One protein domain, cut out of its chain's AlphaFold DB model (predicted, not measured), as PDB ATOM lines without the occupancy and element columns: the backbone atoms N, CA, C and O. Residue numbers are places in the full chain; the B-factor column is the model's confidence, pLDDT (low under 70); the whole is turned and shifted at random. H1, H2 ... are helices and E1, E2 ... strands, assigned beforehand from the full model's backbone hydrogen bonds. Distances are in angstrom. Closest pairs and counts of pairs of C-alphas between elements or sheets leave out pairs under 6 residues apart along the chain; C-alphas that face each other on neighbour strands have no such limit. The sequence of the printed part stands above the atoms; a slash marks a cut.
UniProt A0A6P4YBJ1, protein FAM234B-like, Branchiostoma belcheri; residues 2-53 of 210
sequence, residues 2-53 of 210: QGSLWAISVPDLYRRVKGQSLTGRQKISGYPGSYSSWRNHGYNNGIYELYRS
ATOM      1  N   GLN A   2     -19.850  32.196  64.010       76.44
ATOM      2  CA  GLN A   2     -20.843  31.238  63.512       76.44
ATOM      3  C   GLN A   2     -20.246  30.527  62.291       76.44
ATOM      4  O   GLN A   2     -19.688  31.196  61.419       76.44
ATOM      5  N   GLY A   3     -20.277  29.196  62.264       84.00
ATOM      6  CA  GLY A   3     -19.792  28.443  61.106       84.00
ATOM      7  C   GLY A   3     -20.904  28.225  60.086       84.00
ATOM      8  O   GLY A   3     -22.076  28.114  60.452       84.00
ATOM      9  N   SER A   4     -20.531  28.135  58.815       90.00
ATOM     10  CA  SER A   4     -21.464  27.889  57.717       90.00
ATOM     11  C   SER A   4     -20.928  26.871  56.714       90.00
ATOM     12  O   SER A   4     -19.719  26.662  56.601       90.00
ATOM     13  N   LEU A   5     -21.853  26.231  56.001       91.69
ATOM     14  CA  LEU A   5     -21.589  25.336  54.881       91.69
ATOM     15  C   LEU A   5     -21.727  26.118  53.575       91.69
ATOM     16  O   LEU A   5     -22.730  26.797  53.359       91.69
ATOM     17  N   TRP A   6     -20.733  25.998  52.700       90.94
ATOM     18  CA  TRP A   6     -20.684  26.707  51.424       90.94
ATOM     19  C   TRP A   6     -20.464  25.728  50.275       90.94
ATOM     20  O   TRP A   6     -19.792  24.711  50.441       90.94
ATOM     21  N   ALA A   7     -20.970  26.072  49.097       89.50
ATOM     22  CA  ALA A   7     -20.754  25.328  47.866       89.50
ATOM     23  C   ALA A   7     -20.407  26.255  46.702       89.50
ATOM     24  O   ALA A   7     -20.732  27.439  46.697       89.50
ATOM     25  N   ILE A   8     -19.758  25.697  45.685       87.12
ATOM     26  CA  ILE A   8     -19.489  26.362  44.412       87.12
ATOM     27  C   ILE A   8     -19.909  25.429  43.282       87.12
ATOM     28  O   ILE A   8     -19.587  24.241  43.294       87.12
ATOM     29  N   SER A   9     -20.639  25.960  42.302       82.62
ATOM     30  CA  SER A   9     -20.992  25.179  41.118       82.62
ATOM     31  C   SER A   9     -19.747  24.929  40.260       82.62
ATOM     32  O   SER A   9     -18.849  25.772  40.195       82.62
ATOM     33  N   VAL A  10     -19.694  23.799  39.549       84.69
ATOM     34  CA  VAL A  10     -18.583  23.511  38.623       84.69
ATOM     35  C   VAL A  10     -18.389  24.652  37.603       84.69
ATOM     36  O   VAL A  10     -17.263  25.138  37.488       84.69
ATOM     37  N   PRO A  11     -19.434  25.186  36.931       82.75
ATOM     38  CA  PRO A  11     -19.271  26.336  36.039       82.75
ATOM     39  C   PRO A  11     -18.697  27.592  36.720       82.75
ATOM     40  O   PRO A  11     -17.873  28.287  36.126       82.75
ATOM     41  N   ASP A  12     -19.109  27.909  37.950       83.25
ATOM     42  CA  ASP A  12     -18.583  29.077  38.673       83.25
ATOM     43  C   ASP A  12     -17.118  28.868  39.099       83.25
ATOM     44  O   ASP A  12     -16.310  29.796  39.005       83.25
ATOM     45  N   LEU A  13     -16.742  27.641  39.482       87.19
ATOM     46  CA  LEU A  13     -15.354  27.273  39.775       87.19
ATOM     47  C   LEU A  13     -14.461  27.464  38.545       87.19
ATOM     48  O   LEU A  13     -13.409  28.098  38.639       87.19
ATOM     49  N   TYR A  14     -14.895  26.979  37.380       84.94
ATOM     50  CA  TYR A  14     -14.145  27.137  36.132       84.94
ATOM     51  C   TYR A  14     -13.957  28.604  35.751       84.94
ATOM     52  O   TYR A  14     -12.838  29.012  35.431       84.94
ATOM     53  N   ARG A  15     -15.018  29.418  35.828       83.25
ATOM     54  CA  ARG A  15     -14.918  30.860  35.559       83.25
ATOM     55  C   ARG A  15     -13.897  31.533  36.465       83.25
ATOM     56  O   ARG A  15     -13.055  32.276  35.968       83.25
ATOM     57  N   ARG A  16     -13.923  31.225  37.767       85.38
ATOM     58  CA  ARG A  16     -12.962  31.763  38.743       85.38
ATOM     59  C   ARG A  16     -11.526  31.389  38.396       85.38
ATOM     60  O   ARG A  16     -10.678  32.272  38.330       85.38
ATOM     61  N   VAL A  17     -11.264  30.114  38.114       87.88
ATOM     62  CA  VAL A  17      -9.919  29.634  37.744       87.88
ATOM     63  C   VAL A  17      -9.414  30.290  36.454       87.88
ATOM     64  O   VAL A  17      -8.216  30.500  36.294       87.88
ATOM     65  N   LYS A  18     -10.314  30.632  35.527       86.00
ATOM     66  CA  LYS A  18      -9.973  31.251  34.240       86.00
ATOM     67  C   LYS A  18     -10.017  32.783  34.240       86.00
ATOM     68  O   LYS A  18      -9.779  33.370  33.188       86.00
ATOM     69  N   GLY A  19     -10.333  33.432  35.362       86.62
ATOM     70  CA  GLY A  19     -10.506  34.888  35.418       86.62
ATOM     71  C   GLY A  19     -11.655  35.404  34.539       86.62
ATOM     72  O   GLY A  19     -11.620  36.542  34.077       86.62
ATOM     73  N   GLN A  20     -12.651  34.561  34.260       82.75
ATOM     74  CA  GLN A  20     -13.811  34.913  33.443       82.75
ATOM     75  C   GLN A  20     -14.907  35.565  34.286       82.75
ATOM     76  O   GLN A  20     -15.024  35.319  35.488       82.75
ATOM     77  N   SER A  21     -15.754  36.359  33.629       79.50
ATOM     78  CA  SER A  21     -16.901  36.971  34.292       79.50
ATOM     79  C   SER A  21     -17.861  35.916  34.837       79.50
ATOM     80  O   SER A  21     -18.255  34.984  34.137       79.50
ATOM     81  N   LEU A  22     -18.274  36.128  36.084       76.94
ATOM     82  CA  LEU A  22     -19.334  35.393  36.767       76.94
ATOM     83  C   LEU A  22     -20.739  35.910  36.404       76.94
ATOM     84  O   LEU A  22     -21.745  35.311  36.781       76.94
ATOM     85  N   THR A  23     -20.817  37.008  35.646       70.94
ATOM     86  CA  THR A  23     -22.079  37.546  35.137       70.94
ATOM     87  C   THR A  23     -22.610  36.684  33.993       70.94
ATOM     88  O   THR A  23     -21.862  36.231  33.131       70.94
ATOM     89  N   GLY A  24     -23.924  36.443  33.986       65.44
ATOM     90  CA  GLY A  24     -24.558  35.566  33.003       65.44
ATOM     91  C   GLY A  24     -24.270  34.090  33.292       65.44
ATOM     92  O   GLY A  24     -23.267  33.523  32.854       65.44
ATOM     93  N   ARG A  25     -25.193  33.439  34.010       67.31
ATOM     94  CA  ARG A  25     -25.177  32.000  34.324       67.31
ATOM     95  C   ARG A  25     -25.501  31.135  33.096       67.31
ATOM     96  O   ARG A  25     -26.456  30.367  33.076       67.31
ATOM     97  N   GLN A  26     -24.720  31.295  32.035       67.88
ATOM     98  CA  GLN A  26     -24.812  30.485  30.827       67.88
ATOM     99  C   GLN A  26     -23.932  29.242  30.951       67.88
ATOM    100  O   GLN A  26     -22.919  29.246  31.658       67.88
ATOM    101  N   LYS A  27     -24.306  28.169  30.255       67.75
ATOM    102  CA  LYS A  27     -23.440  26.999  30.105       67.75
ATOM    103  C   LYS A  27     -22.113  27.445  29.483       67.75
ATOM    104  O   LYS A  27     -22.116  28.192  28.508       67.75
ATOM    105  N   ILE A  28     -20.992  26.989  30.032       71.12
ATOM    106  CA  ILE A  28     -19.687  27.259  29.428       71.12
ATOM    107  C   ILE A  28     -19.472  26.212  28.335       71.12
ATOM    108  O   ILE A  28     -19.433  25.013  28.616       71.12
ATOM    109  N   SER A  29     -19.382  26.654  27.079       73.81
ATOM    110  CA  SER A  29     -19.150  25.748  25.950       73.81
ATOM    111  C   SER A  29     -17.846  24.969  26.144       73.81
ATOM    112  O   SER A  29     -16.820  25.560  26.473       73.81
ATOM    113  N   GLY A  30     -17.894  23.647  25.959       74.56
ATOM    114  CA  GLY A  30     -16.738  22.761  26.130       74.56
ATOM    115  C   GLY A  30     -16.423  22.343  27.572       74.56
ATOM    116  O   GLY A  30     -15.433  21.647  27.771       74.56
ATOM    117  N   TYR A  31     -17.246  22.713  28.564       69.19
ATOM    118  CA  TYR A  31     -17.038  22.325  29.966       69.19
ATOM    119  C   TYR A  31     -18.249  21.583  30.552       69.19
ATOM    120  O   TYR A  31     -19.394  21.885  30.195       69.19
ATOM    121  N   PRO A  32     -18.015  20.610  31.453       71.25
ATOM    122  CA  PRO A  32     -19.084  19.883  32.123       71.25
ATOM    123  C   PRO A  32     -19.836  20.776  33.119       71.25
ATOM    124  O   PRO A  32     -19.269  21.680  33.733       71.25
ATOM    125  N   GLY A  33     -21.121  20.473  33.306       69.50
ATOM    126  CA  GLY A  33     -21.993  21.134  34.275       69.50
ATOM    127  C   GLY A  33     -23.046  22.055  33.656       69.50
ATOM    128  O   GLY A  33     -22.930  22.552  32.534       69.50
ATOM    129  N   SER A  34     -24.102  22.281  34.429       71.38
ATOM    130  CA  SER A  34     -25.189  23.216  34.157       71.38
ATOM    131  C   SER A  34     -25.578  23.909  35.456       71.38
ATOM    132  O   SER A  34     -25.293  23.409  36.542       71.38
ATOM    133  N   TYR A  35     -26.232  25.061  35.350       74.94
ATOM    134  CA  TYR A  35     -26.857  25.678  36.511       74.94
ATOM    135  C   TYR A  35     -28.178  24.974  36.802       74.94
ATOM    136  O   TYR A  35     -29.058  24.952  35.940       74.94
ATOM    137  N   SER A  36     -28.294  24.407  37.999       68.00
ATOM    138  CA  SER A  36     -29.551  23.950  38.591       68.00
ATOM    139  C   SER A  36     -30.465  25.139  38.932       68.00
ATOM    140  O   SER A  36     -30.135  26.311  38.708       68.00
ATOM    141  N   SER A  37     -31.646  24.838  39.463       70.56
ATOM    142  CA  SER A  37     -32.671  25.765  39.965       70.56
ATOM    143  C   SER A  37     -32.231  26.652  41.134       70.56
ATOM    144  O   SER A  37     -32.999  27.532  41.509       70.56
ATOM    145  N   TRP A  38     -30.992  26.534  41.632       70.31
ATOM    146  CA  TRP A  38     -30.384  27.286  42.751       70.31
ATOM    147  C   TRP A  38     -30.229  28.802  42.508       70.31
ATOM    148  O   TRP A  38     -29.355  29.479  43.053       70.31
ATOM    149  N   ARG A  39     -31.047  29.369  41.620       59.03
ATOM    150  CA  ARG A  39     -30.870  30.680  41.013       59.03
ATOM    151  C   ARG A  39     -30.956  31.825  42.024       59.03
ATOM    152  O   ARG A  39     -30.380  32.880  41.751       59.03
ATOM    153  N   ASN A  40     -31.589  31.617  43.176       60.12
ATOM    154  CA  ASN A  40     -31.939  32.692  44.104       60.12
ATOM    155  C   ASN A  40     -31.247  32.611  45.478       60.12
ATOM    156  O   ASN A  40     -31.398  33.536  46.271       60.12
ATOM    157  N   HIS A  41     -30.442  31.580  45.760       60.56
ATOM    158  CA  HIS A  41     -29.813  31.423  47.077       60.56
ATOM    159  C   HIS A  41     -28.455  32.126  47.157       60.56
ATOM    160  O   HIS A  41     -27.510  31.740  46.473       60.56
ATOM    161  N   GLY A  42     -28.365  33.169  47.992       57.16
ATOM    162  CA  GLY A  42     -27.121  33.642  48.622       57.16
ATOM    163  C   GLY A  42     -25.886  33.758  47.721       57.16
ATOM    164  O   GLY A  42     -24.794  33.379  48.137       57.16
ATOM    165  N   TYR A  43     -26.043  34.242  46.486       64.00
ATOM    166  CA  TYR A  43     -24.958  34.279  45.507       64.00
ATOM    167  C   TYR A  43     -23.907  35.329  45.882       64.00
ATOM    168  O   TYR A  43     -24.069  36.514  45.592       64.00
ATOM    169  N   ASN A  44     -22.794  34.893  46.472       67.44
ATOM    170  CA  ASN A  44     -21.615  35.727  46.673       67.44
ATOM    171  C   ASN A  44     -20.540  35.336  45.652       67.44
ATOM    172  O   ASN A  44     -19.678  34.486  45.900       67.44
ATOM    173  N   ASN A  45     -20.612  35.932  44.458       71.44
ATOM    174  CA  ASN A  45     -19.650  35.695  43.379       71.44
ATOM    175  C   ASN A  45     -19.512  34.199  43.004       71.44
ATOM    176  O   ASN A  45     -18.404  33.686  42.852       71.44
ATOM    177  N   GLY A  46     -20.608  33.452  42.882       74.06
ATOM    178  CA  GLY A  46     -20.550  32.035  42.482       74.06
ATOM    179  C   GLY A  46     -20.309  31.046  43.614       74.06
ATOM    180  O   GLY A  46     -20.246  29.850  43.351       74.06
ATOM    181  N   ILE A  47     -20.198  31.522  44.854       83.88
ATOM    182  CA  ILE A  47     -20.224  30.672  46.043       83.88
ATOM    183  C   ILE A  47     -21.571  30.887  46.735       83.88
ATOM    184  O   ILE A  47     -22.006  32.027  46.916       83.88
ATOM    185  N   TYR A  48     -22.218  29.781  47.074       84.62
ATOM    186  CA  TYR A  48     -23.518  29.699  47.721       84.62
ATOM    187  C   TYR A  48     -23.277  29.343  49.181       84.62
ATOM    188  O   TYR A  48     -22.652  28.321  49.465       84.62
ATOM    189  N   GLU A  49     -23.742  30.171  50.109       87.94
ATOM    190  CA  GLU A  49     -23.864  29.735  51.497       87.94
ATOM    191  C   GLU A  49     -25.143  28.909  51.611       87.94
ATOM    192  O   GLU A  49     -26.239  29.430  51.422       87.94
ATOM    193  N   LEU A  50     -24.980  27.611  51.852       90.06
ATOM    194  CA  LEU A  50     -26.085  26.659  51.896       90.06
ATOM    195  C   LEU A  50     -26.739  26.644  53.273       90.06
ATOM    196  O   LEU A  50     -27.954  26.609  53.387       90.06
ATOM    197  N   TYR A  51     -25.923  26.699  54.325       92.00
ATOM    198  CA  TYR A  51     -26.398  26.640  55.701       92.00
ATOM    199  C   TYR A  51     -25.557  27.536  56.600       92.00
ATOM    200  O   TYR A  51     -24.327  27.529  56.508       92.00
ATOM    201  N   ARG A  52     -26.202  28.246  57.528       91.06
ATOM    202  CA  ARG A  52     -25.538  29.002  58.594       91.06
ATOM    203  C   ARG A  52     -26.043  28.525  59.948       91.06
ATOM    204  O   ARG A  52     -27.240  28.567  60.207       91.06
ATOM    205  N   SER A  53     -25.114  28.130  60.818       90.31
ATOM    206  CA  SER A  53     -25.433  27.777  62.202       90.31
ATOM    207  C   SER A  53     -26.048  28.972  62.933       90.31
ATOM    208  O   SER A  53     -25.504  30.079  62.884       90.31
TER     209      SER A  53
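What this domain is: This is residues 2 to 53 of the 210 residues of the protein "protein FAM234B-like" of Branchiostoma belcheri (UniProt A0A6P4YBJ1). This is a model with little regular structure: a ribbon of two antiparallel strands, E1 and E2, makes one end, and short helix H1 and a long unnamed stretch, residues 18 to 46, make the rest. The 52 printed residues run E1, H1, E2, with 19 in named elements, class mixed. The whole is elongated, 38 by 22 by 17 A, and only just compact, close to loose, with a radius of gyration of the C-alphas of 11.6 A.

Where its parts are: Find C-alpha 4 at (-21.464, 27.889, 57.717); E1 runs to residue 8, 13.5 A. H1, residues 10 to 17, spans 10.6 A. E2, residues 47 to 52, ends at (-25.538, 29.002, 58.594) after 13.7 A.

How they stand to each other: Look between E1 and E2, antiparallel at 157 degrees: N 5 and O 51 are 2.8 A apart, within hydrogen-bond range. Residues 43 to 44 pair antiparallel with 47 to 48 of E2. In H1 every O i to N i+4 pair is within range. The closest C-alphas of H1 and E2, Asp 12 and Ile 47, are 7.7 A apart.

The domain as a whole: The farthest C-alphas, Gln 2 and Gly 30, are 38.6 A apart. The printed part has no cut. H1 to E2 is a long link; 13 residues are under 70, among them 39 to 44.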